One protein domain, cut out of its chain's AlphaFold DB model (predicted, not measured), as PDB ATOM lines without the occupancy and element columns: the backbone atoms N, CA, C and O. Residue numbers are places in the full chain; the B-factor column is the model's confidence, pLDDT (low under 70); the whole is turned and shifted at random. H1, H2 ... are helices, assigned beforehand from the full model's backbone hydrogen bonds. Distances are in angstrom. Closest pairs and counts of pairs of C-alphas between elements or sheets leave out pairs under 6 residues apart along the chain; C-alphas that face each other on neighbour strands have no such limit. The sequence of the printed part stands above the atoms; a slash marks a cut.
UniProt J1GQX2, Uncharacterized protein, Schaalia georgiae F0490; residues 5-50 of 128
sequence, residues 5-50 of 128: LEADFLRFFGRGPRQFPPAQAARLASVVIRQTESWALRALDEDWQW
ATOM      1  N   LEU A   5     142.752 108.498 106.406       89.69
ATOM      2  CA  LEU A   5     142.724 109.099 107.737       89.69
ATOM      3  C   LEU A   5     141.558 110.081 107.906       89.69
ATOM      4  O   LEU A   5     140.917 110.107 108.954       89.69
ATOM      5  N   GLU A   6     141.275 110.902 106.897       92.12
ATOM      6  CA  GLU A   6     140.169 111.859 106.956       92.12
ATOM      7  C   GLU A   6     138.822 111.136 106.991       92.12
ATOM      8  O   GLU A   6     137.946 111.499 107.776       92.12
ATOM      9  N   ALA A   7     138.683 110.067 106.212       91.75
ATOM     10  CA  ALA A   7     137.495 109.236 106.223       91.75
ATOM     11  C   ALA A   7     137.256 108.551 107.580       91.75
ATOM     12  O   ALA A   7     136.123 108.542 108.067       91.75
ATOM     13  N   ASP A   8     138.307 108.054 108.236       92.06
ATOM     14  CA  ASP A   8     138.180 107.515 109.592       92.06
ATOM     15  C   ASP A   8     137.764 108.591 110.604       92.06
ATOM     16  O   ASP A   8     136.902 108.358 111.453       92.06
ATOM     17  N   PHE A   9     138.333 109.792 110.503       93.69
ATOM     18  CA  PHE A   9     137.963 110.912 111.369       93.69
ATOM     19  C   PHE A   9     136.496 111.318 111.191       93.69
ATOM     20  O   PHE A   9     135.784 111.531 112.176       93.69
ATOM     21  N   LEU A  10     136.014 111.349 109.948       93.19
ATOM     22  CA  LEU A  10     134.605 111.585 109.650       93.19
ATOM     23  C   LEU A  10     133.713 110.466 110.198       93.19
ATOM     24  O   LEU A  10     132.670 110.758 110.779       93.19
ATOM     25  N   ARG A  11     134.134 109.203 110.091       91.06
ATOM     26  CA  ARG A  11     133.386 108.050 110.609       91.06
ATOM     27  C   ARG A  11     133.262 108.058 112.135       91.06
ATOM     28  O   ARG A  11     132.177 107.800 112.648       91.06
ATOM     29  N   PHE A  12     134.356 108.301 112.858       91.75
ATOM     30  CA  PHE A  12     134.380 108.178 114.322       91.75
ATOM     31  C   PHE A  12     133.998 109.464 115.055       91.75
ATOM     32  O   PHE A  12     133.413 109.395 116.135       91.75
ATOM     33  N   PHE A  13     134.323 110.629 114.491       91.50
ATOM     34  CA  PHE A  13     134.159 111.920 115.167       91.50
ATOM     35  C   PHE A  13     133.233 112.893 114.426       91.50
ATOM     36  O   PHE A  13     132.961 113.976 114.947       91.50
ATOM     37  N   GLY A  14     132.763 112.553 113.220       93.25
ATOM     38  CA  GLY A  14     131.896 113.417 112.408       93.25
ATOM     39  C   GLY A  14     132.569 114.704 111.919       93.25
ATOM     40  O   GLY A  14     131.894 115.608 111.431       93.25
ATOM     41  N   ARG A  15     133.891 114.827 112.087       93.19
ATOM     42  CA  ARG A  15     134.682 116.026 111.781       93.19
ATOM     43  C   ARG A  15     136.031 115.623 111.212       93.19
ATOM     44  O   ARG A  15     136.598 114.624 111.638       93.19
ATOM     45  N   GLY A  16     136.562 116.428 110.293       91.56
ATOM     46  CA  GLY A  16     137.883 116.191 109.712       91.56
ATOM     47  C   GLY A  16     139.028 116.493 110.695       91.56
ATOM     48  O   GLY A  16     138.860 117.291 111.621       91.56
ATOM     49  N   PRO A  17     140.227 115.926 110.480       89.88
ATOM     50  CA  PRO A  17     141.365 116.078 111.390       89.88
ATOM     51  C   PRO A  17     141.825 117.536 111.541       89.88
ATOM     52  O   PRO A  17     142.241 117.939 112.623       89.88
ATOM     53  N   ARG A  18     141.678 118.355 110.489       91.38
ATOM     54  CA  ARG A  18     142.047 119.786 110.482       91.38
ATOM     55  C   ARG A  18     141.126 120.672 111.328       91.38
ATOM     56  O   ARG A  18     141.464 121.820 111.586       91.38
ATOM     57  N   GLN A  19     139.965 120.158 111.739       92.75
ATOM     58  CA  GLN A  19     139.013 120.880 112.591       92.75
ATOM     59  C   GLN A  19     139.339 120.735 114.086       92.75
ATOM     60  O   GLN A  19     138.698 121.368 114.922       92.75
ATOM     61  N   PHE A  20     140.323 119.900 114.429       92.75
ATOM     62  CA  PHE A  20     140.830 119.744 115.785       92.75
ATOM     63  C   PHE A  20     142.165 120.479 115.952       92.75
ATOM     64  O   PHE A  20     142.927 120.605 114.989       92.75
ATOM     65  N   PRO A  21     142.517 120.901 117.181       96.38
ATOM     66  CA  PRO A  21     143.884 121.284 117.502       96.38
ATOM     67  C   PRO A  21     144.864 120.163 117.110       96.38
ATOM     68  O   PRO A  21     144.564 118.990 117.354       96.38
ATOM     69  N   PRO A  22     146.053 120.477 116.565       93.31
ATOM     70  CA  PRO A  22     146.947 119.474 115.979       93.31
ATOM     71  C   PRO A  22     147.389 118.402 116.986       93.31
ATOM     72  O   PRO A  22     147.403 117.215 116.666       93.31
ATOM     73  N   ALA A  23     147.657 118.790 118.238       95.19
ATOM     74  CA  ALA A  23     147.982 117.847 119.307       95.19
ATOM     75  C   ALA A  23     146.818 116.888 119.625       95.19
ATOM     76  O   ALA A  23     147.024 115.699 119.871       95.19
ATOM     77  N   GLN A  24     145.580 117.389 119.587       95.00
ATOM     78  CA  GLN A  24     144.392 116.571 119.807       95.00
ATOM     79  C   GLN A  24     144.139 115.639 118.621       95.00
ATOM     80  O   GLN A  24     143.864 114.462 118.840       95.00
ATOM     81  N   ALA A  25     144.285 116.133 117.389       93.69
ATOM     82  CA  ALA A  25     144.168 115.325 116.181       93.69
ATOM     83  C   ALA A  25     145.165 114.157 116.202       93.69
ATOM     84  O   ALA A  25     144.763 113.013 116.016       93.69
ATOM     85  N   ALA A  26     146.434 114.407 116.540       93.44
ATOM     86  CA  ALA A  26     147.445 113.356 116.659       93.44
ATOM     87  C   ALA A  26     147.074 112.298 117.715       93.44
ATOM     88  O   ALA A  26     147.207 111.095 117.479       93.44
ATOM     89  N   ARG A  27     146.547 112.730 118.868       94.81
ATOM     90  CA  ARG A  27     146.094 111.816 119.927       94.81
ATOM     91  C   ARG A  27     144.874 110.990 119.512       94.81
ATOM     92  O   ARG A  27     144.774 109.832 119.891       94.81
ATOM     93  N   LEU A  28     143.940 111.565 118.758       93.56
ATOM     94  CA  LEU A  28     142.783 110.827 118.242       93.56
ATOM     95  C   LEU A  28     143.196 109.849 117.139       93.56
ATOM     96  O   LEU A  28     142.748 108.705 117.145       93.56
ATOM     97  N   ALA A  29     144.108 110.255 116.254       92.19
ATOM     98  CA  ALA A  29     144.650 109.397 115.207       92.19
ATOM     99  C   ALA A  29     145.330 108.149 115.791       92.19
ATOM    100  O   ALA A  29     145.104 107.045 115.301       92.19
ATOM    101  N   SER A  30     146.092 108.292 116.883       92.00
ATOM    102  CA  SER A  30     146.739 107.143 117.532       92.00
ATOM    103  C   SER A  30     145.743 106.138 118.121       92.00
ATOM    104  O   SER A  30     146.040 104.945 118.179       92.00
ATOM    105  N   VAL A  31     144.548 106.586 118.522       91.69
ATOM    106  CA  VAL A  31     143.466 105.701 118.978       91.69
ATOM    107  C   VAL A  31     142.798 105.015 117.790       91.69
ATOM    108  O   VAL A  31     142.626 103.798 117.815       91.69
ATOM    109  N   VAL A  32     142.463 105.776 116.745       91.94
ATOM    110  CA  VAL A  32     141.787 105.279 115.538       91.94
ATOM    111  C   VAL A  32     142.609 104.193 114.844       91.94
ATOM    112  O   VAL A  32     142.086 103.116 114.581       91.94
ATOM    113  N   ILE A  33     143.911 104.415 114.646       89.31
ATOM    114  CA  ILE A  33     144.798 103.470 113.940       89.31
ATOM    115  C   ILE A  33     144.899 102.115 114.665       89.31
ATOM    116  O   ILE A  33     145.217 101.097 114.059       89.31
ATOM    117  N   ARG A  34     144.612 102.048 115.969       86.94
ATOM    118  CA  ARG A  34     144.636 100.778 116.716       86.94
ATOM    119  C   ARG A  34     143.384  99.933 116.495       86.94
ATOM    120  O   ARG A  34     143.392  98.752 116.840       86.94
ATOM    121  N   GLN A  35     142.320 100.518 115.955       87.88
ATOM    122  CA  GLN A  35     141.051  99.838 115.743       87.88
ATOM    123  C   GLN A  35     141.063  99.075 114.421       87.88
ATOM    124  O   GLN A  35     141.464  99.591 113.385       87.88
ATOM    125  N   THR A  36     140.545  97.851 114.431       83.81
ATOM    126  CA  THR A  36     140.528  96.963 113.256       83.81
ATOM    127  C   THR A  36     139.582  97.426 112.141       83.81
ATOM    128  O   THR A  36     139.635  96.906 111.024       83.81
ATOM    129  N   GLU A  37     138.693  98.378 112.432       83.69
ATOM    130  CA  GLU A  37     137.759  98.969 111.468       83.69
ATOM    131  C   GLU A  37     138.306 100.217 110.763       83.69
ATOM    132  O   GLU A  37     137.693 100.660 109.794       83.69
ATOM    133  N   SER A  38     139.441 100.756 111.221       90.06
ATOM    134  CA  SER A  38     140.085 101.934 110.634       90.06
ATOM    135  C   SER A  38     140.572 101.636 109.220       90.06
ATOM    136  O   SER A  38     141.258 100.641 108.995       90.06
ATOM    137  N   TRP A  39     140.237 102.496 108.262       89.50
ATOM    138  CA  TRP A  39     140.786 102.448 106.908       89.50
ATOM    139  C   TRP A  39     142.254 102.859 106.880       89.50
ATOM    140  O   TRP A  39     143.034 102.234 106.165       89.50
ATOM    141  N   ALA A  40     142.656 103.814 107.722       89.69
ATOM    142  CA  ALA A  40     144.056 104.189 107.881       89.69
ATOM    143  C   ALA A  40     144.913 102.990 108.320       89.69
ATOM    144  O   ALA A  40     145.993 102.780 107.775       89.69
ATOM    145  N   LEU A  41     144.423 102.146 109.237       90.00
ATOM    146  CA  LEU A  41     145.118 100.909 109.604       90.00
ATOM    147  C   LEU A  41     145.290  99.966 108.403       90.00
ATOM    148  O   LEU A  41     146.370  99.415 108.221       90.00
ATOM    149  N   ARG A  42     144.247  99.793 107.581       89.12
ATOM    150  CA  ARG A  42     144.285  98.898 106.409       89.12
ATOM    151  C   ARG A  42     145.270  99.368 105.343       89.12
ATOM    152  O   ARG A  42     145.833  98.537 104.642       89.12
ATOM    153  N   ALA A  43     145.457 100.680 105.220       88.81
ATOM    154  CA  ALA A  43     146.442 101.265 104.319       88.81
ATOM    155  C   ALA A  43     147.882 101.135 104.850       88.81
ATOM    156  O   ALA A  43     148.818 101.038 104.062       88.81
ATOM    157  N   LEU A  44     148.068 101.134 106.176       88.12
ATOM    158  CA  LEU A  44     149.385 101.062 106.820       88.12
ATOM    159  C   LEU A  44     149.935  99.637 106.960       88.12
ATOM    160  O   LEU A  44     151.150  99.452 106.945       88.12
ATOM    161  N   ASP A  45     149.065  98.650 107.161       87.12
ATOM    162  CA  ASP A  45     149.434  97.270 107.478       87.12
ATOM    163  C   ASP A  45     148.689  96.318 106.535       87.12
ATOM    164  O   ASP A  45     147.477  96.167 106.651       87.12
ATOM    165  N   GLU A  46     149.392  95.669 105.603       84.38
ATOM    166  CA  GLU A  46     148.792  94.714 104.654       84.38
ATOM    167  C   GLU A  46     148.202  93.484 105.373       84.38
ATOM    168  O   GLU A  46     147.190  92.921 104.950       84.38
ATOM    169  N   ASP A  47     148.766  93.123 106.529       86.62
ATOM    170  CA  ASP A  47     148.338  91.994 107.354       86.62
ATOM    171  C   ASP A  47     147.283  92.389 108.410       86.62
ATOM    172  O   ASP A  47     146.978  91.605 109.317       86.62
ATOM    173  N   TRP A  48     146.654  93.568 108.282       87.56
ATOM    174  CA  TRP A  48     145.667  94.095 109.240       87.56
ATOM    175  C   TRP A  48     144.546  93.102 109.588       87.56
ATOM    176  O   TRP A  48     144.038  93.102 110.714       87.56
ATOM    177  N   GLN A  49     144.156  92.241 108.641       87.81
ATOM    178  CA  GLN A  49     143.102  91.234 108.807       87.81
ATOM    179  C   GLN A  49     143.396  90.240 109.941       87.81
ATOM    180  O   GLN A  49     142.468  89.753 110.591       87.81
ATOM    181  N   TRP A  50     144.676  89.985 110.222       89.44
ATOM    182  CA  TRP A  50     145.132  89.077 111.273       89.44
ATOM    183  C   TRP A  50     145.137  89.716 112.664       89.44
ATOM    184  O   TRP A  50     145.263  89.020 113.660       89.44
TER     185      TRP A  50
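What this domain is: This is residues 5 to 50 of the 128 residues of an uncharacterized protein of Schaalia georgiae F0490 (UniProt J1GQX2). What shape do these coordinates draw? Three short helices make a small elongated body: the longest, H2, runs along its length, H1 is set crosswise to H2 and packs on it, and H3 follows toward the other end, where it packs on H1. Residues 45 to 50 run on past H3 to the far end. How is it made up and how large is it? The printed part has 46 residues, with the named helices H1, H2 and H3 in that order and no named strand, and its class is all helix. It is compact, with a radius of gyration of the C-alphas of 10.6 A, and it spans 32 by 17 by 12 A.

Where its parts are: Where is the longest helix? H2 is residues 22 to 32, from C-alpha 22 at (146.947, 119.474, 115.979) to C-alpha 32, 15.1 A away. Where are the others? H1 is residues 5 to 13, 11.7 A long, and begins with C-alpha 5 at (142.724, 109.099, 107.737). H3 is residues 39 to 44, 8.7 A long, and ends with C-alpha 44 at (149.385, 101.062, 106.820).

How they stand to each other: What does H2 touch? It touches H1, about perpendicular at 82 degrees; their closest C-alphas, of Asp 8 and Val 32, are 7.3 A apart. H2 and H3 are apart, but only just, at 8.1 A. How does H3 stand to H1? They touch, with the closest C-alphas, of Leu 5 and Ala 40, 5.1 A apart. They run opposite ways at a steep tilt of 36 degrees, only just steep. Are the backbones in order? In H1 and H3 every O i to N i+4 pair is within hydrogen-bond range; in H2, 6 of 7 are.

The domain as a whole: Which C-alphas are farthest apart? Those of Pro 21 and Trp 50, at 32.8 A. Is anything cut or uncertain? The printed part has no cut, the links H1 to H2 and H2 to H3 are short, and no printed residue is under 70 in pLDDT.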